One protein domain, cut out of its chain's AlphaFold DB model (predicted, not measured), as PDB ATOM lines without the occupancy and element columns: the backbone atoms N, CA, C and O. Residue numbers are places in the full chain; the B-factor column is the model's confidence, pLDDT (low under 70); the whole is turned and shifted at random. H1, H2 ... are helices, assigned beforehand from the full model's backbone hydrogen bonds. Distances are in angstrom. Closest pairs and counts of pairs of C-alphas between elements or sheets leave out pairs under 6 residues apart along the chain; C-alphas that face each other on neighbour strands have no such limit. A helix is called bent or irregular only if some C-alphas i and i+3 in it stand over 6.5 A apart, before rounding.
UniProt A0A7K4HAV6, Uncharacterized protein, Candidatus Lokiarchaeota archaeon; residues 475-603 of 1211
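AT A GLANCE: This is residues 475 to 603 of the 1211 residues of an uncharacterized protein of Candidatus Lokiarchaeota archaeon (UniProt A0A7K4HAV6). Two long helices, H2 and H6, lie side by side and run opposite ways as the spine of an array of seven helices, with the other five set along and at the ends of this pair. A side-by-side pair, H1 and H7, sits at the end where H2 begins and H6 ends; toward the other end H4 crosses H2, H5 leads from H4 back to H6, and H3 lies at the far end. The printed part has 129 residues with seven named helices, H1 to H7 in chain order, and no named strand: the class is all helix. It is compact, with a radius of gyration of the C-alphas of 16.1 A, and spans 47 by 32 by 22 A.

IN THESE COORDINATES: H1, residues 475 to 487, begins with C-alpha 475 at (-20.835, -70.619, -118.420) and is 18.3 A long. H2, residues 493 to 515, is 32.9 A long and begins with C-alpha 493 at (-28.745, -68.221, -97.726). H3 holds residues 523 to 532, H4 residues 539 to 550 and H5 residues 552 to 563. H5 is irregular, but only just: C-alphas 557 and 560 are 6.8 A apart. H6, residues 566 to 588, is 32.3 A long. H7, residues 594 to 602, ends with C-alpha 602 at (-15.423, -69.097, -109.775).

HOW THE PARTS SIT: H1 and H7 touch at a shallow tilt of 17 degrees, opposite ways; their closest C-alphas, Leu 482 and Arg 598, are 6.5 A apart. H1 is close to H6 but not clearly touching, C-alphas 481 and 579 at 6.9 A. H2, H5 and H6 form a bundle, a group of helices side by side. H2 and H6 touch at a shallow tilt of 32 degrees, only just short of steep, with closest C-alphas Leu 500 and Tyr 580 at 5.4 A. H2, with residues 502 to 506 alone, touches H4, about perpendicular at 75 degrees; closest are C-alphas 506 and 548, 7.0 A. H3 touches no helix; its closest C-alpha pair with H2 is Val 529 and Ile 513, 7.7 A. H5 and H6 only just touch, with 3 pairs of C-alphas within 8 A, and only at the corner; Leu 561 and Leu 569 are closest, 5.7 A. Every O i to N i+4 pair is within hydrogen-bond range in H1, H2, H3, H4, H6 and H7, but 4 of 8 in H5.

THE WHOLE: The C-alphas farthest apart, Asn 535 and Glu 603, are 50.1 A apart. The printed part has no cut, and no link is long. Residues 534 to 540 stand free. Mean pLDDT of the printed part is 72.4; residues 505 to 538 and 541 to 570 are under 70.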
ATOM      1  N   ILE A 475     -21.102 -72.042-118.692       87.69
ATOM      2  CA  ILE A 475     -20.835 -70.619-118.420       87.69
ATOM      3  C   ILE A 475     -22.133 -69.861-118.108       87.69
ATOM      4  O   ILE A 475     -22.150 -69.046-117.182       87.69
ATOM      5  N   ASP A 476     -23.214 -70.162-118.829       86.50
ATOM      6  CA  ASP A 476     -24.514 -69.519-118.646       86.50
ATOM      7  C   ASP A 476     -25.143 -69.844-117.294       86.50
ATOM      8  O   ASP A 476     -25.434 -68.915-116.538       86.50
ATOM      9  N   LEU A 477     -25.264 -71.130-116.930       89.25
ATOM     10  CA  LEU A 477     -25.826 -71.528-115.632       89.25
ATOM     11  C   LEU A 477     -25.050 -70.902-114.470       89.25
ATOM     12  O   LEU A 477     -25.649 -70.410-113.511       89.25
ATOM     13  N   ARG A 478     -23.713 -70.875-114.560       91.44
ATOM     14  CA  ARG A 478     -22.859 -70.235-113.551       91.44
ATOM     15  C   ARG A 478     -23.069 -68.733-113.481       91.44
ATOM     16  O   ARG A 478     -23.220 -68.208-112.380       91.44
ATOM     17  N   ARG A 479     -23.058 -68.033-114.617       91.25
ATOM     18  CA  ARG A 479     -23.265 -66.579-114.665       91.25
ATOM     19  C   ARG A 479     -24.613 -66.213-114.054       91.25
ATOM     20  O   ARG A 479     -24.669 -65.360-113.177       91.25
ATOM     21  N   GLU A 480     -25.675 -66.888-114.471       88.81
ATOM     22  CA  GLU A 480     -27.032 -66.621-113.997       88.81
ATOM     23  C   GLU A 480     -27.202 -66.920-112.506       88.81
ATOM     24  O   GLU A 480     -27.833 -66.143-111.789       88.81
ATOM     25  N   PHE A 481     -26.608 -68.006-112.008       92.06
ATOM     26  CA  PHE A 481     -26.655 -68.309-110.583       92.06
ATOM     27  C   PHE A 481     -25.822 -67.331-109.747       92.06
ATOM     28  O   PHE A 481     -26.259 -66.912-108.679       92.06
ATOM     29  N   LEU A 482     -24.655 -66.893-110.230       92.12
ATOM     30  CA  LEU A 482     -23.887 -65.830-109.573       92.12
ATOM     31  C   LEU A 482     -24.679 -64.515-109.513       92.12
ATOM     32  O   LEU A 482     -24.636 -63.836-108.488       92.12
ATOM     33  N   THR A 483     -25.434 -64.187-110.565       90.62
ATOM     34  CA  THR A 483     -26.368 -63.053-110.563       90.62
ATOM     35  C   THR A 483     -27.468 -63.246-109.520       90.62
ATOM     36  O   THR A 483     -27.742 -62.320-108.759       90.62
ATOM     37  N   LEU A 484     -28.049 -64.448-109.408       89.94
ATOM     38  CA  LEU A 484     -29.026 -64.769-108.361       89.94
ATOM     39  C   LEU A 484     -28.434 -64.539-106.960       89.94
ATOM     40  O   LEU A 484     -29.080 -63.912-106.122       89.94
ATOM     41  N   LEU A 485     -27.208 -65.000-106.699       91.50
ATOM     42  CA  LEU A 485     -26.550 -64.782-105.407       91.50
ATOM     43  C   LEU A 485     -26.311 -63.292-105.118       91.50
ATOM     44  O   LEU A 485     -26.501 -62.861-103.983       91.50
ATOM     45  N   GLU A 486     -25.913 -62.504-106.121       89.31
ATOM     46  CA  GLU A 486     -25.678 -61.063-105.957       89.31
ATOM     47  C   GLU A 486     -26.978 -60.304-105.661       89.31
ATOM     48  O   GLU A 486     -27.026 -59.526-104.707       89.31
ATOM     49  N   LEU A 487     -28.047 -60.581-106.418       88.06
ATOM     50  CA  LEU A 487     -29.358 -59.949-106.232       88.06
ATOM     51  C   LEU A 487     -29.932 -60.207-104.832       88.06
ATOM     52  O   LEU A 487     -30.559 -59.325-104.247       88.06
ATOM     53  N   ASN A 488     -29.675 -61.391-104.270       88.06
ATOM     54  CA  ASN A 488     -30.245 -61.830-102.995       88.06
ATOM     55  C   ASN A 488     -29.242 -61.762-101.820       88.06
ATOM     56  O   ASN A 488     -29.515 -62.274-100.729       88.06
ATOM     57  N   ARG A 489     -28.089 -61.090-101.989       88.31
ATOM     58  CA  ARG A 489     -27.016 -61.023-100.969       88.31
ATOM     59  C   ARG A 489     -27.493 -60.514 -99.602       88.31
ATOM     60  O   ARG A 489     -27.025 -60.968 -98.565       88.31
ATOM     61  N   ASN A 490     -28.459 -59.592 -99.607       89.25
ATOM     62  CA  ASN A 490     -29.004 -58.943 -98.410       89.25
ATOM     63  C   ASN A 490     -30.149 -59.728 -97.742       89.25
ATOM     64  O   ASN A 490     -30.622 -59.308 -96.681       89.25
ATOM     65  N   GLN A 491     -30.612 -60.815 -98.360       88.94
ATOM     66  CA  GLN A 491     -31.669 -61.693 -97.841       88.94
ATOM     67  C   GLN A 491     -31.097 -63.011 -97.305       88.94
ATOM     68  O   GLN A 491     -31.695 -63.648 -96.447       88.94
ATOM     69  N   GLY A 492     -29.896 -63.377 -97.752       90.19
ATOM     70  CA  GLY A 492     -29.105 -64.456 -97.179       90.19
ATOM     71  C   GLY A 492     -29.470 -65.859 -97.673       90.19
ATOM     72  O   GLY A 492     -30.412 -66.077 -98.433       90.19
ATOM     73  N   PHE A 493     -28.684 -66.841 -97.238       92.38
ATOM     74  CA  PHE A 493     -28.745 -68.221 -97.726       92.38
ATOM     75  C   PHE A 493     -30.102 -68.902 -97.533       92.38
ATOM     76  O   PHE A 493     -30.615 -69.540 -98.454       92.38
ATOM     77  N   PHE A 494     -30.698 -68.771 -96.345       90.19
ATOM     78  CA  PHE A 494     -31.964 -69.437 -96.029       90.19
ATOM     79  C   PHE A 494     -33.123 -68.896 -96.873       90.19
ATOM     80  O   PHE A 494     -34.012 -69.665 -97.235       90.19
ATOM     81  N   TYR A 495     -33.065 -67.620 -97.270       89.50
ATOM     82  CA  TYR A 495     -34.015 -67.033 -98.208       89.50
ATOM     83  C   TYR A 495     -33.899 -67.658 -99.599       89.50
ATOM     84  O   TYR A 495     -34.889 -68.141-100.138       89.50
ATOM     85  N   ILE A 496     -32.682 -67.730-100.150       89.19
ATOM     86  CA  ILE A 496     -32.432 -68.320-101.475       89.19
ATOM     87  C   ILE A 496     -32.858 -69.794-101.493       89.19
ATOM     88  O   ILE A 496     -33.520 -70.238-102.430       89.19
ATOM     89  N   LYS A 497     -32.533 -70.546-100.435       89.25
ATOM     90  CA  LYS A 497     -32.978 -71.935-100.254       89.25
ATOM     91  C   LYS A 497     -34.505 -72.043-100.274       89.25
ATOM     92  O   LYS A 497     -35.030 -72.908-100.972       89.25
ATOM     93  N   ALA A 498     -35.201 -71.191 -99.518       82.62
ATOM     94  CA  ALA A 498     -36.659 -71.192 -99.451       82.62
ATOM     95  C   ALA A 498     -37.286 -70.861-100.813       82.62
ATOM     96  O   ALA A 498     -38.127 -71.615-101.291       82.62
ATOM     97  N   ILE A 499     -36.806 -69.811-101.481       82.19
ATOM     98  CA  ILE A 499     -37.315 -69.394-102.789       82.19
ATOM     99  C   ILE A 499     -37.068 -70.445-103.870       82.19
ATOM    100  O   ILE A 499     -37.972 -70.750-104.636       82.19
ATOM    101  N   LEU A 500     -35.879 -71.047-103.940       83.38
ATOM    102  CA  LEU A 500     -35.599 -72.095-104.930       83.38
ATOM    103  C   LEU A 500     -36.445 -73.352-104.699       83.38
ATOM    104  O   LEU A 500     -36.886 -73.988-105.657       83.38
ATOM    105  N   PHE A 501     -36.700 -73.701-103.436       79.69
ATOM    106  CA  PHE A 501     -37.631 -74.774-103.097       79.69
ATOM    107  C   PHE A 501     -39.059 -74.453-103.553       79.69
ATOM    108  O   PHE A 501     -39.740 -75.319-104.107       79.69
ATOM    109  N   GLU A 502     -39.500 -73.207-103.362       73.12
ATOM    110  CA  GLU A 502     -40.777 -72.721-103.879       73.12
ATOM    111  C   GLU A 502     -40.806 -72.816-105.412       73.12
ATOM    112  O   GLU A 502     -41.673 -73.513-105.926       73.12
ATOM    113  N   TYR A 503     -39.814 -72.273-106.134       73.62
ATOM    114  CA  TYR A 503     -39.689 -72.388-107.598       73.62
ATOM    115  C   TYR A 503     -39.861 -73.827-108.102       73.62
ATOM    116  O   TYR A 503     -40.634 -74.068-109.026       73.62
ATOM    117  N   ILE A 504     -39.188 -74.804-107.494       73.19
ATOM    118  CA  ILE A 504     -39.303 -76.210-107.919       73.19
ATOM    119  C   ILE A 504     -40.684 -76.774-107.647       73.19
ATOM    120  O   ILE A 504     -41.204 -77.537-108.458       73.19
ATOM    121  N   THR A 505     -41.270 -76.419-106.508       69.31
ATOM    122  CA  THR A 505     -42.611 -76.873-106.153       69.31
ATOM    123  C   THR A 505     -43.632 -76.327-107.158       69.31
ATOM    124  O   THR A 505     -44.483 -77.085-107.614       69.31
ATOM    125  N   ILE A 506     -43.493 -75.061-107.578       67.06
ATOM    126  CA  ILE A 506     -44.305 -74.446-108.644       67.06
ATOM    127  C   ILE A 506     -44.149 -75.216-109.942       67.06
ATOM    128  O   ILE A 506     -45.131 -75.608-110.556       67.06
ATOM    129  N   LEU A 507     -42.904 -75.400-110.371       68.31
ATOM    130  CA  LEU A 507     -42.588 -75.946-111.679       68.31
ATOM    131  C   LEU A 507     -43.053 -77.395-111.817       68.31
ATOM    132  O   LEU A 507     -43.588 -77.751-112.858       68.31
ATOM    133  N   LYS A 508     -42.918 -78.205-110.759       66.44
ATOM    134  CA  LYS A 508     -43.469 -79.568-110.720       66.44
ATOM    135  C   LYS A 508     -44.984 -79.575-110.843       66.44
ATOM    136  O   LYS A 508     -45.523 -80.355-111.613       66.44
ATOM    137  N   LEU A 509     -45.657 -78.693-110.109       64.50
ATOM    138  CA  LEU A 509     -47.105 -78.612-110.187       64.50
ATOM    139  C   LEU A 509     -47.569 -78.113-111.564       64.50
ATOM    140  O   LEU A 509     -48.545 -78.623-112.100       64.50
ATOM    141  N   LEU A 510     -46.877 -77.134-112.155       63.66
ATOM    142  CA  LEU A 510     -47.164 -76.679-113.516       63.66
ATOM    143  C   LEU A 510     -46.984 -77.813-114.526       63.66
ATOM    144  O   LEU A 510     -47.866 -78.006-115.352       63.66
ATOM    145  N   ASP A 511     -45.900 -78.584-114.432       63.78
ATOM    146  CA  ASP A 511     -45.659 -79.756-115.284       63.78
ATOM    147  C   ASP A 511     -46.790 -80.794-115.132       63.78
ATOM    148  O   ASP A 511     -47.379 -81.215-116.123       63.78
ATOM    149  N   GLU A 512     -47.202 -81.114-113.897       61.47
ATOM    150  CA  GLU A 512     -48.341 -82.005-113.615       61.47
ATOM    151  C   GLU A 512     -49.674 -81.483-114.184       61.47
ATOM    152  O   GLU A 512     -50.481 -82.258-114.705       61.47
ATOM    153  N   ILE A 513     -49.929 -80.175-114.100       60.09
ATOM    154  CA  ILE A 513     -51.151 -79.556-114.628       60.09
ATOM    155  C   ILE A 513     -51.151 -79.566-116.162       60.09
ATOM    156  O   ILE A 513     -52.179 -79.891-116.761       60.09
ATOM    157  N   LEU A 514     -50.017 -79.227-116.784       59.19
ATOM    158  CA  LEU A 514     -49.856 -79.090-118.235       59.19
ATOM    159  C   LEU A 514     -49.850 -80.443-118.954       59.19
ATOM    160  O   LEU A 514     -50.475 -80.562-120.006       59.19
ATOM    161  N   ILE A 515     -49.223 -81.477-118.377       59.72
ATOM    162  CA  ILE A 515     -49.259 -82.852-118.913       59.72
ATOM    163  C   ILE A 515     -50.704 -83.353-119.039       59.72
ATOM    164  O   ILE A 515     -51.035 -84.064-119.985       59.72
ATOM    165  N   ASN A 516     -51.571 -82.946-118.112       53.59
ATOM    166  CA  ASN A 516     -52.964 -83.374-118.073       53.59
ATOM    167  C   ASN A 516     -53.926 -82.434-118.828       53.59
ATOM    168  O   ASN A 516     -55.089 -82.790-118.992       53.59
ATOM    169  N   ASN A 517     -53.489 -81.242-119.266       55.97
ATOM    170  CA  ASN A 517     -54.354 -80.220-119.880       55.97
ATOM    171  C   ASN A 517     -53.585 -79.364-120.909       55.97
ATOM    172  O   ASN A 517     -53.131 -78.260-120.611       55.97
ATOM    173  N   ILE A 518     -53.479 -79.864-122.143       56.03
ATOM    174  CA  ILE A 518     -52.667 -79.280-123.233       56.03
ATOM    175  C   ILE A 518     -53.204 -77.912-123.727       56.03
ATOM    176  O   ILE A 518     -52.485 -77.154-124.371       56.03
ATOM    177  N   GLU A 519     -54.448 -77.545-123.405       57.72
ATOM    178  CA  GLU A 519     -55.133 -76.368-123.972       57.72
ATOM    179  C   GLU A 519     -55.024 -75.070-123.147       57.72
ATOM    180  O   GLU A 519     -55.666 -74.075-123.490       57.72
ATOM    181  N   ILE A 520     -54.237 -75.040-122.066       59.28
ATOM    182  CA  ILE A 520     -54.154 -73.861-121.191       59.28
ATOM    183  C   ILE A 520     -53.257 -72.767-121.801       59.28
ATOM    184  O   ILE A 520     -52.040 -72.909-121.853       59.28
ATOM    185  N   LYS A 521     -53.859 -71.640-122.201       56.22
ATOM    186  CA  LYS A 521     -53.208 -70.515-122.905       56.22
ATOM    187  C   LYS A 521     -53.000 -69.260-122.053       56.22
ATOM    188  O   LYS A 521     -52.227 -68.380-122.428       56.22
ATOM    189  N   ASP A 522     -53.689 -69.139-120.916       58.56
ATOM    190  CA  ASP A 522     -53.626 -67.940-120.075       58.56
ATOM    191  C   ASP A 522     -53.723 -68.223-118.555       58.56
ATOM    192  O   ASP A 522     -54.055 -69.318-118.089       58.56
ATOM    193  N   LEU A 523     -53.367 -67.205-117.764       54.09
ATOM    194  CA  LEU A 523     -53.317 -67.241-116.297       54.09
ATOM    195  C   LEU A 523     -54.694 -67.509-115.678       54.09
ATOM    196  O   LEU A 523     -54.800 -68.101-114.602       54.09
ATOM    197  N   HIS A 524     -55.754 -67.070-116.352       58.25
ATOM    198  CA  HIS A 524     -57.121 -67.275-115.912       58.25
ATOM    199  C   HIS A 524     -57.533 -68.744-116.095       58.25
ATOM    200  O   HIS A 524     -58.179 -69.312-115.217       58.25
ATOM    201  N   GLN A 525     -57.087 -69.393-117.171       61.44
ATOM    202  CA  GLN A 525     -57.297 -70.810-117.443       61.44
ATOM    203  C   GLN A 525     -56.501 -71.719-116.497       61.44
ATOM    204  O   GLN A 525     -57.095 -72.666-115.993       61.44
ATOM    205  N   ILE A 526     -55.241 -71.412-116.138       58.69
ATOM    206  CA  ILE A 526     -54.553 -72.149-115.051       58.69
ATOM    207  C   ILE A 526     -55.316 -71.986-113.744       58.69
ATOM    208  O   ILE A 526     -55.558 -72.972-113.061       58.69
ATOM    209  N   ASN A 527     -55.740 -70.770-113.391       55.03
ATOM    210  CA  ASN A 527     -56.528 -70.559-112.177       55.03
ATOM    211  C   ASN A 527     -57.843 -71.339-112.209       55.03
ATOM    212  O   ASN A 527     -58.268 -71.846-111.175       55.03
ATOM    213  N   LYS A 528     -58.473 -71.465-113.380       60.34
ATOM    214  CA  LYS A 528     -59.676 -72.271-113.575       60.34
ATOM    215  C   LYS A 528     -59.368 -73.763-113.486       60.34
ATOM    216  O   LYS A 528     -60.144 -74.462-112.867       60.34
ATOM    217  N   VAL A 529     -58.235 -74.244-114.001       60.75
ATOM    218  CA  VAL A 529     -57.801 -75.649-113.908       60.75
ATOM    219  C   VAL A 529     -57.351 -76.013-112.495       60.75
ATOM    220  O   VAL A 529     -57.774 -77.037-111.993       60.75
ATOM    221  N   VAL A 530     -56.609 -75.164-111.786       55.09
ATOM    222  CA  VAL A 530     -56.265 -75.344-110.361       55.09
ATOM    223  C   VAL A 530     -57.521 -75.313-109.490       55.09
ATOM    224  O   VAL A 530     -57.650 -76.125-108.577       55.09
ATOM    225  N   LYS A 531     -58.471 -74.420-109.799       52.91
ATOM    226  CA  LYS A 531     -59.807 -74.434-109.190       52.91
ATOM    227  C   LYS A 531     -60.660 -75.619-109.650       52.91
ATOM    228  O   LYS A 531     -61.549 -75.978-108.910       52.91
ATOM    229  N   ASN A 532     -60.420 -76.223-110.817       50.53
ATOM    230  CA  ASN A 532     -61.187 -77.355-111.359       50.53
ATOM    231  C   ASN A 532     -60.528 -78.725-111.103       50.53
ATOM    232  O   ASN A 532     -61.201 -79.741-111.260       50.53
ATOM    233  N   PHE A 533     -59.279 -78.789-110.619       54.72
ATOM    234  CA  PHE A 533     -58.604 -79.973-110.049       54.72
ATOM    235  C   PHE A 533     -59.236 -80.355-108.684       54.72
ATOM    236  O   PHE A 533     -58.587 -80.750-107.714       54.72
ATOM    237  N   ASN A 534     -60.558 -80.208-108.612       42.75
ATOM    238  CA  ASN A 534     -61.328 -79.693-107.489       42.75
ATOM    239  C   ASN A 534     -61.747 -80.772-106.484       42.75
ATOM    240  O   ASN A 534     -62.833 -80.716-105.931       42.75
ATOM    241  N   ASN A 535     -60.913 -81.787-106.252       44.25
ATOM    242  CA  ASN A 535     -61.198 -82.833-105.257       44.25
ATOM    243  C   ASN A 535     -59.945 -83.430-104.582       44.25
ATOM    244  O   ASN A 535     -60.070 -84.351-103.771       44.25
ATOM    245  N   SER A 536     -58.730 -82.957-104.899       45.88
ATOM    246  CA  SER A 536     -57.480 -83.602-104.450       45.88
ATOM    247  C   SER A 536     -56.465 -82.699-103.741       45.88
ATOM    248  O   SER A 536     -55.585 -83.236-103.064       45.88
ATOM    249  N   LEU A 537     -56.561 -81.369-103.845       52.97
ATOM    250  CA  LEU A 537     -55.552 -80.476-103.269       52.97
ATOM    251  C   LEU A 537     -55.776 -80.254-101.771       52.97
ATOM    252  O   LEU A 537     -56.871 -79.917-101.315       52.97
ATOM    253  N   ARG A 538     -54.711 -80.430-100.981       66.06
ATOM    254  CA  ARG A 538     -54.756 -80.115 -99.554       66.06
ATOM    255  C   ARG A 538     -54.735 -78.601 -99.355       66.06
ATOM    256  O   ARG A 538     -54.201 -77.874-100.187       66.06
ATOM    257  N   ILE A 539     -55.255 -78.107 -98.232       72.38
ATOM    258  CA  ILE A 539     -55.185 -76.678 -97.887       72.38
ATOM    259  C   ILE A 539     -53.737 -76.189 -97.825       72.38
ATOM    260  O   ILE A 539     -53.457 -75.076 -98.250       72.38
ATOM    261  N   GLU A 540     -52.801 -77.040 -97.402       72.00
ATOM    262  CA  GLU A 540     -51.373 -76.748 -97.477       72.00
ATOM    263  C   GLU A 540     -50.887 -76.570 -98.911       72.00
ATOM    264  O   GLU A 540     -50.059 -75.702 -99.160       72.00
ATOM    265  N   ASP A 541     -51.381 -77.371 -99.851       65.06
ATOM    266  CA  ASP A 541     -50.963 -77.294-101.250       65.06
ATOM    267  C   ASP A 541     -51.565 -76.062-101.923       65.06
ATOM    268  O   ASP A 541     -50.854 -75.346-102.626       65.06
ATOM    269  N   PHE A 542     -52.816 -75.715-101.601       67.69
ATOM    270  CA  PHE A 542     -53.393 -74.429-101.987       67.69
ATOM    271  C   PHE A 542     -52.626 -73.251-101.385       67.69
ATOM    272  O   PHE A 542     -52.380 -72.262-102.065       67.69
ATOM    273  N   LEU A 543     -52.249 -73.314-100.108       69.00
ATOM    274  CA  LEU A 543     -51.506 -72.237 -99.459       69.00
ATOM    275  C   LEU A 543     -50.112 -72.073-100.049       69.00
ATOM    276  O   LEU A 543     -49.698 -70.941-100.294       69.00
ATOM    277  N   LYS A 544     -49.422 -73.183-100.339       63.97
ATOM    278  CA  LYS A 544     -48.180 -73.168-101.119       63.97
ATOM    279  C   LYS A 544     -48.435 -72.470-102.452       63.97
ATOM    280  O   LYS A 544     -47.757 -71.495-102.740       63.97
ATOM    281  N   LEU A 545     -49.456 -72.887-103.203       61.25
ATOM    282  CA  LEU A 545     -49.845 -72.285-104.481       61.25
ATOM    283  C   LEU A 545     -50.169 -70.792-104.392       61.25
ATOM    284  O   LEU A 545     -49.732 -69.999-105.212       61.25
ATOM    285  N   ASN A 546     -50.916 -70.368-103.386       60.28
ATOM    286  CA  ASN A 546     -51.301 -68.973-103.223       60.28
ATOM    287  C   ASN A 546     -50.102 -68.111-102.799       60.28
ATOM    288  O   ASN A 546     -49.945 -66.988-103.279       60.28
ATOM    289  N   ALA A 547     -49.220 -68.635-101.938       58.66
ATOM    290  CA  ALA A 547     -47.937 -68.003-101.620       58.66
ATOM    291  C   ALA A 547     -47.077 -67.840-102.884       58.66
ATOM    292  O   ALA A 547     -46.509 -66.775-103.115       58.66
ATOM    293  N   ILE A 548     -47.084 -68.860-103.738       53.66
ATOM    294  CA  ILE A 548     -46.473 -68.885-105.067       53.66
ATOM    295  C   ILE A 548     -47.048 -67.779-105.982       53.66
ATOM    296  O   ILE A 548     -46.284 -67.009-106.556       53.66
ATOM    297  N   TYR A 549     -48.376 -67.636-106.084       49.62
ATOM    298  CA  TYR A 549     -49.028 -66.623-106.934       49.62
ATOM    299  C   TYR A 549     -48.829 -65.193-106.421       49.62
ATOM    300  O   TYR A 549     -48.701 -64.252-107.202       49.62
ATOM    301  N   SER A 550     -48.811 -65.015-105.099       47.88
ATOM    302  CA  SER A 550     -48.575 -63.707-104.479       47.88
ATOM    303  C   SER A 550     -47.124 -63.234-104.632       47.88
ATOM    304  O   SER A 550     -46.889 -62.023-104.642       47.88
ATOM    305  N   HIS A 551     -46.177 -64.143-104.898       52.38
ATOM    306  CA  HIS A 551     -44.855 -63.823-105.450       52.38
ATOM    307  C   HIS A 551     -44.956 -63.607-106.967       52.38
ATOM    308  O   HIS A 551     -44.385 -64.329-107.781       52.38
ATOM    309  N   ASN A 552     -45.714 -62.571-107.333       47.25
ATOM    310  CA  ASN A 552     -46.097 -62.201-108.696       47.25
ATOM    311  C   ASN A 552     -44.917 -62.160-109.685       47.25
ATOM    312  O   ASN A 552     -45.124 -62.411-110.861       47.25
ATOM    313  N   SER A 553     -43.693 -61.854-109.243       51.56
ATOM    314  CA  SER A 553     -42.500 -61.876-110.100       51.56
ATOM    315  C   SER A 553     -42.177 -63.284-110.598       51.56
ATOM    316  O   SER A 553     -42.055 -63.493-111.793       51.56
ATOM    317  N   ILE A 554     -42.154 -64.273-109.702       52.94
ATOM    318  CA  ILE A 554     -41.807 -65.663-110.012       52.94
ATOM    319  C   ILE A 554     -42.770 -66.250-111.042       52.94
ATOM    320  O   ILE A 554     -42.352 -66.815-112.050       52.94
ATOM    321  N   PHE A 555     -44.072 -66.101-110.797       54.09
ATOM    322  CA  PHE A 555     -45.081 -66.641-111.697       54.09
ATOM    323  C   PHE A 555     -45.171 -65.827-112.995       54.09
ATOM    324  O   PHE A 555     -45.373 -66.421-114.043       54.09
ATOM    325  N   LYS A 556     -44.950 -64.503-112.985       55.97
ATOM    326  CA  LYS A 556     -44.858 -63.697-114.223       55.97
ATOM    327  C   LYS A 556     -43.608 -63.995-115.052       55.97
ATOM    328  O   LYS A 556     -43.682 -63.894-116.268       55.97
ATOM    329  N   ASP A 557     -42.501 -64.392-114.428       55.91
ATOM    330  CA  ASP A 557     -41.264 -64.783-115.119       55.91
ATOM    331  C   ASP A 557     -41.355 -66.197-115.716       55.91
ATOM    332  O   ASP A 557     -40.632 -66.540-116.660       55.91
ATOM    333  N   LEU A 558     -42.224 -67.036-115.141       58.75
ATOM    334  CA  LEU A 558     -42.402 -68.432-115.527       58.75
ATOM    335  C   LEU A 558     -43.626 -68.683-116.416       58.75
ATOM    336  O   LEU A 558     -43.575 -69.545-117.277       58.75
ATOM    337  N   PHE A 559     -44.718 -67.943-116.247       57.56
ATOM    338  CA  PHE A 559     -45.969 -68.166-116.971       57.56
ATOM    339  C   PHE A 559     -45.881 -67.933-118.495       57.56
ATOM    340  O   PHE A 559     -46.428 -68.749-119.235       57.56
ATOM    341  N   PRO A 560     -45.167 -66.906-119.008       60.44
ATOM    342  CA  PRO A 560     -44.974 -66.713-120.449       60.44
ATOM    343  C   PRO A 560     -44.310 -67.906-121.148       60.44
ATOM    344  O   PRO A 560     -44.495 -68.088-122.346       60.44
ATOM    345  N   LEU A 561     -43.592 -68.754-120.403       55.12
ATOM    346  CA  LEU A 561     -42.953 -69.965-120.927       55.12
ATOM    347  C   LEU A 561     -43.934 -71.060-121.325       55.12
ATOM    348  O   LEU A 561     -43.543 -71.983-122.026       55.12
ATOM    349  N   ASN A 562     -45.191 -70.966-120.897       53.66
ATOM    350  CA  ASN A 562     -46.233 -71.893-121.328       53.66
ATOM    351  C   ASN A 562     -46.628 -71.674-122.796       53.66
ATOM    352  O   ASN A 562     -47.157 -72.584-123.422       53.66
ATOM    353  N   ASN A 563     -46.345 -70.486-123.345       53.50
ATOM    354  CA  ASN A 563     -46.529 -70.176-124.763       53.50
ATOM    355  C   ASN A 563     -45.260 -70.452-125.591       53.50
ATOM    356  O   ASN A 563     -45.275 -70.290-126.809       53.50
ATOM    357  N   GLU A 564     -44.162 -70.846-124.939       57.81
ATOM    358  CA  GLU A 564     -42.921 -71.237-125.599       57.81
ATOM    359  C   GLU A 564     -42.901 -72.755-125.870       57.81
ATOM    360  O   GLU A 564     -43.580 -73.520-125.181       57.81
ATOM    361  N   PRO A 565     -42.133 -73.234-126.869       58.81
ATOM    362  CA  PRO A 565     -41.977 -74.662-127.137       58.81
ATOM    363  C   PRO A 565     -41.672 -75.455-125.858       58.81
ATOM    364  O   PRO A 565     -40.837 -75.032-125.057       58.81
ATOM    365  N   SER A 566     -42.279 -76.639-125.694       60.34
ATOM    366  CA  SER A 566     -42.144 -77.501-124.498       60.34
ATOM    367  C   SER A 566     -40.694 -77.740-124.053       60.34
ATOM    368  O   SER A 566     -40.414 -77.930-122.869       60.34
ATOM    369  N   GLN A 567     -39.755 -77.674-124.997       62.56
ATOM    370  CA  GLN A 567     -38.324 -77.771-124.754       62.56
ATOM    371  C   GLN A 567     -37.754 -76.597-123.934       62.56
ATOM    372  O   GLN A 567     -36.897 -76.820-123.084       62.56
ATOM    373  N   ILE A 568     -38.226 -75.361-124.126       65.69
ATOM    374  CA  ILE A 568     -37.718 -74.186-123.395       65.69
ATOM    375  C   ILE A 568     -38.214 -74.181-121.944       65.69
ATOM    376  O   ILE A 568     -37.430 -73.922-121.023       65.69
ATOM    377  N   LEU A 569     -39.477 -74.561-121.715       64.38
ATOM    378  CA  LEU A 569     -40.018 -74.768-120.370       64.38
ATOM    379  C   LEU A 569     -39.224 -75.849-119.625       64.38
ATOM    380  O   LEU A 569     -38.745 -75.600-118.518       64.38
ATOM    381  N   LYS A 570     -38.998 -77.011-120.258       68.25
ATOM    382  CA  LYS A 570     -38.168 -78.091-119.696       68.25
ATOM    383  C   LYS A 570     -36.757 -77.611-119.345       68.25
ATOM    384  O   LYS A 570     -36.298 -77.870-118.234       68.25
ATOM    385  N   ASN A 571     -36.113 -76.836-120.220       73.69
ATOM    386  CA  ASN A 571     -34.782 -76.275-119.966       73.69
ATOM    387  C   ASN A 571     -34.767 -75.323-118.753       73.69
ATOM    388  O   ASN A 571     -33.843 -75.363-117.937       73.69
ATOM    389  N   LYS A 572     -35.794 -74.479-118.578       71.56
ATOM    390  CA  LYS A 572     -35.899 -73.602-117.397       71.56
ATOM    391  C   LYS A 572     -36.231 -74.370-116.115       71.56
ATOM    392  O   LYS A 572     -35.674 -74.038-115.068       71.56
ATOM    393  N   ILE A 573     -37.075 -75.405-116.180       71.81
ATOM    394  CA  ILE A 573     -37.321 -76.313-115.048       71.81
ATOM    395  C   ILE A 573     -36.005 -76.943-114.597       71.81
ATOM    396  O   ILE A 573     -35.661 -76.911-113.413       71.81
ATOM    397  N   GLU A 574     -35.245 -77.466-115.553       80.06
ATOM    398  CA  GLU A 574     -33.952 -78.080-115.298       80.06
ATOM    399  C   GLU A 574     -32.945 -77.082-114.710       80.06
ATOM    400  O   GLU A 574     -32.248 -77.409-113.750       80.06
ATOM    401  N   LYS A 575     -32.926 -75.833-115.189       84.88
ATOM    402  CA  LYS A 575     -32.108 -74.753-114.616       84.88
ATOM    403  C   LYS A 575     -32.417 -74.499-113.136       84.88
ATOM    404  O   LYS A 575     -31.501 -74.540-112.314       84.88
ATOM    405  N   TYR A 576     -33.677 -74.258-112.763       83.44
ATOM    406  CA  TYR A 576     -34.033 -74.011-111.355       83.44
ATOM    407  C   TYR A 576     -33.821 -75.246-110.477       83.44
ATOM    408  O   TYR A 576     -33.415 -75.119-109.319       83.44
ATOM    409  N   LYS A 577     -34.016 -76.444-111.043       83.50
ATOM    410  CA  LYS A 577     -33.640 -77.704-110.401       83.50
ATOM    411  C   LYS A 577     -32.143 -77.745-110.095       83.50
ATOM    412  O   LYS A 577     -31.779 -77.963-108.945       83.50
ATOM    413  N   ASN A 578     -31.291 -77.417-111.067       87.88
ATOM    414  CA  ASN A 578     -29.843 -77.330-110.870       87.88
ATOM    415  C   ASN A 578     -29.469 -76.279-109.802       87.88
ATOM    416  O   ASN A 578     -28.592 -76.530-108.976       87.88
ATOM    417  N   PHE A 579     -30.144 -75.122-109.771       91.69
ATOM    418  CA  PHE A 579     -29.908 -74.066-108.771       91.69
ATOM    419  C   PHE A 579     -30.214 -74.549-107.350       91.69
ATOM    420  O   PHE A 579     -29.406 -74.377-106.432       91.69
ATOM    421  N   TYR A 580     -31.374 -75.173-107.160       88.75
ATOM    422  CA  TYR A 580     -31.743 -75.753-105.875       88.75
ATOM    423  C   TYR A 580     -30.823 -76.900-105.481       88.75
ATOM    424  O   TYR A 580     -30.418 -76.963-104.326       88.75
ATOM    425  N   ASP A 581     -30.467 -77.785-106.416       88.19
ATOM    426  CA  ASP A 581     -29.566 -78.904-106.149       88.19
ATOM    427  C   ASP A 581     -28.199 -78.401-105.664       88.19
ATOM    428  O   ASP A 581     -27.612 -78.995-104.754       88.19
ATOM    429  N   LEU A 582     -27.726 -77.257-106.175       91.44
ATOM    430  CA  LEU A 582     -26.499 -76.618-105.703       91.44
ATOM    431  C   LEU A 582     -26.646 -76.055-104.286       91.44
ATOM    432  O   LEU A 582     -25.830 -76.373-103.418       91.44
ATOM    433  N   ILE A 583     -27.698 -75.277-104.010       91.81
ATOM    434  CA  ILE A 583     -27.957 -74.737-102.662       91.81
ATOM    435  C   ILE A 583     -28.195 -75.858-101.645       91.81
ATOM    436  O   ILE A 583     -27.675 -75.807-100.529       91.81
ATOM    437  N   ARG A 584     -28.922 -76.909-102.024       88.81
ATOM    438  CA  ARG A 584     -29.148 -78.102-101.204       88.81
ATOM    439  C   ARG A 584     -27.840 -78.835-100.921       88.81
ATOM    440  O   ARG A 584     -27.600 -79.197 -99.772       88.81
ATOM    441  N   SER A 585     -26.978 -79.006-101.925       88.06
ATOM    442  CA  SER A 585     -25.645 -79.600-101.746       88.06
ATOM    443  C   SER A 585     -24.796 -78.771-100.778       88.06
ATOM    444  O   SER A 585     -24.198 -79.321 -99.852       88.06
ATOM    445  N   CYS A 586     -24.826 -77.441-100.906       89.56
ATOM    446  CA  CYS A 586     -24.159 -76.525 -99.980       89.56
ATOM    447  C   CYS A 586     -24.719 -76.641 -98.550       89.56
ATOM    448  O   CYS A 586     -23.953 -76.776 -97.597       89.56
ATOM    449  N   TYR A 587     -26.046 -76.686 -98.380       87.56
ATOM    450  CA  TYR A 587     -26.700 -76.853 -97.075       87.56
ATOM    451  C   TYR A 587     -26.363 -78.192 -96.401       87.56
ATOM    452  O   TYR A 587     -26.131 -78.241 -95.187       87.56
ATOM    453  N   ASN A 588     -26.325 -79.284 -97.168       83.62
ATOM    454  CA  ASN A 588     -25.965 -80.608 -96.661       83.62
ATOM    455  C   ASN A 588     -24.510 -80.632 -96.174       83.62
ATOM    456  O   ASN A 588     -24.226 -81.197 -95.120       83.62
ATOM    457  N   LEU A 589     -23.616 -79.922 -96.869       82.00
ATOM    458  CA  LEU A 589     -22.211 -79.757 -96.487       82.00
ATOM    459  C   LEU A 589     -21.948 -78.607 -95.495       82.00
ATOM    460  O   LEU A 589     -20.799 -78.400 -95.113       82.00
ATOM    461  N   LYS A 590     -22.991 -77.880 -95.066       85.38
ATOM    462  CA  LYS A 590     -22.930 -76.691 -94.184       85.38
ATOM    463  C   LYS A 590     -22.100 -75.518 -94.724       85.38
ATOM    464  O   LYS A 590     -21.602 -74.696 -93.952       85.38
ATOM    465  N   ILE A 591     -22.029 -75.391 -96.046       88.62
ATOM    466  CA  ILE A 591     -21.521 -74.209 -96.749       88.62
ATOM    467  C   ILE A 591     -22.687 -73.220 -96.870       88.62
ATOM    468  O   ILE A 591     -23.499 -73.309 -97.783       88.62
ATOM    469  N   ILE A 592     -22.826 -72.336 -95.884       89.56
ATOM    470  CA  ILE A 592     -23.980 -71.421 -95.766       89.56
ATOM    471  C   ILE A 592     -23.596 -69.988 -96.170       89.56
ATOM    472  O   ILE A 592     -24.458 -69.158 -96.435       89.56
ATOM    473  N   ASP A 593     -22.301 -69.690 -96.263       90.19
ATOM    474  CA  ASP A 593     -21.825 -68.367 -96.649       90.19
ATOM    475  C   ASP A 593     -21.955 -68.146 -98.161       90.19
ATOM    476  O   ASP A 593     -21.362 -68.871 -98.963       90.19
ATOM    477  N   LEU A 594     -22.711 -67.121 -98.560       90.50
ATOM    478  CA  LEU A 594     -22.914 -66.801 -99.973       90.50
ATOM    479  C   LEU A 594     -21.614 -66.407-100.683       90.50
ATOM    480  O   LEU A 594     -21.455 -66.728-101.860       90.50
ATOM    481  N   ASN A 595     -20.670 -65.757-100.000       90.06
ATOM    482  CA  ASN A 595     -19.391 -65.376-100.600       90.06
ATOM    483  C   ASN A 595     -18.507 -66.600-100.852       90.06
ATOM    484  O   ASN A 595     -17.854 -66.683-101.892       90.06
ATOM    485  N   GLU A 596     -18.550 -67.585 -99.954       88.94
ATOM    486  CA  GLU A 596     -17.859 -68.859-100.155       88.94
ATOM    487  C   GLU A 596     -18.433 -69.635-101.338       88.94
ATOM    488  O   GLU A 596     -17.679 -70.096-102.192       88.94
ATOM    489  N   ILE A 597     -19.761 -69.712-101.463       91.19
ATOM    490  CA  ILE A 597     -20.404 -70.370-102.612       91.19
ATOM    491  C   ILE A 597     -19.982 -69.693-103.925       91.19
ATOM    492  O   ILE A 597     -19.655 -70.373-104.898       91.19
ATOM    493  N   ARG A 598     -19.921 -68.354-103.954       90.75
ATOM    494  CA  ARG A 598     -19.442 -67.601-105.126       90.75
ATOM    495  C   ARG A 598     -17.989 -67.909-105.465       90.75
ATOM    496  O   ARG A 598     -17.671 -68.034-106.645       90.75
ATOM    497  N   ARG A 599     -17.121 -68.012-104.457       90.50
ATOM    498  CA  ARG A 599     -15.709 -68.364-104.642       90.50
ATOM    499  C   ARG A 599     -15.573 -69.761-105.249       90.50
ATOM    500  O   ARG A 599     -14.930 -69.907-106.283       90.50
ATOM    501  N   ILE A 600     -16.278 -70.746-104.689       89.19
ATOM    502  CA  ILE A 600     -16.290 -72.129-105.189       89.19
ATOM    503  C   ILE A 600     -16.772 -72.185-106.651       89.19
ATOM    504  O   ILE A 600     -16.191 -72.891-107.465       89.19
ATOM    505  N   LEU A 601     -17.782 -71.396-107.027       89.06
ATOM    506  CA  LEU A 601     -18.272 -71.328-108.412       89.06
ATOM    507  C   LEU A 601     -17.285 -70.685-109.401       89.06
ATOM    508  O   LEU A 601     -17.328 -70.982-110.598       89.06
ATOM    509  N   ARG A 602     -16.419 -69.782-108.934       88.00
ATOM    510  CA  ARG A 602     -15.423 -69.097-109.775       88.00
ATOM    511  C   ARG A 602     -14.157 -69.923-109.975       88.00
ATOM    512  O   ARG A 602     -13.542 -69.806-111.028       88.00
ATOM    513  N   GLU A 603     -13.817 -70.772-109.012       88.56
ATOM    514  CA  GLU A 603     -12.567 -71.533-108.981       88.56
ATOM    515  C   GLU A 603     -12.849 -73.048-109.009       88.56
ATOM    516  O   GLU A 603     -13.035 -73.661-107.956       88.56
TER     517      GLU A 603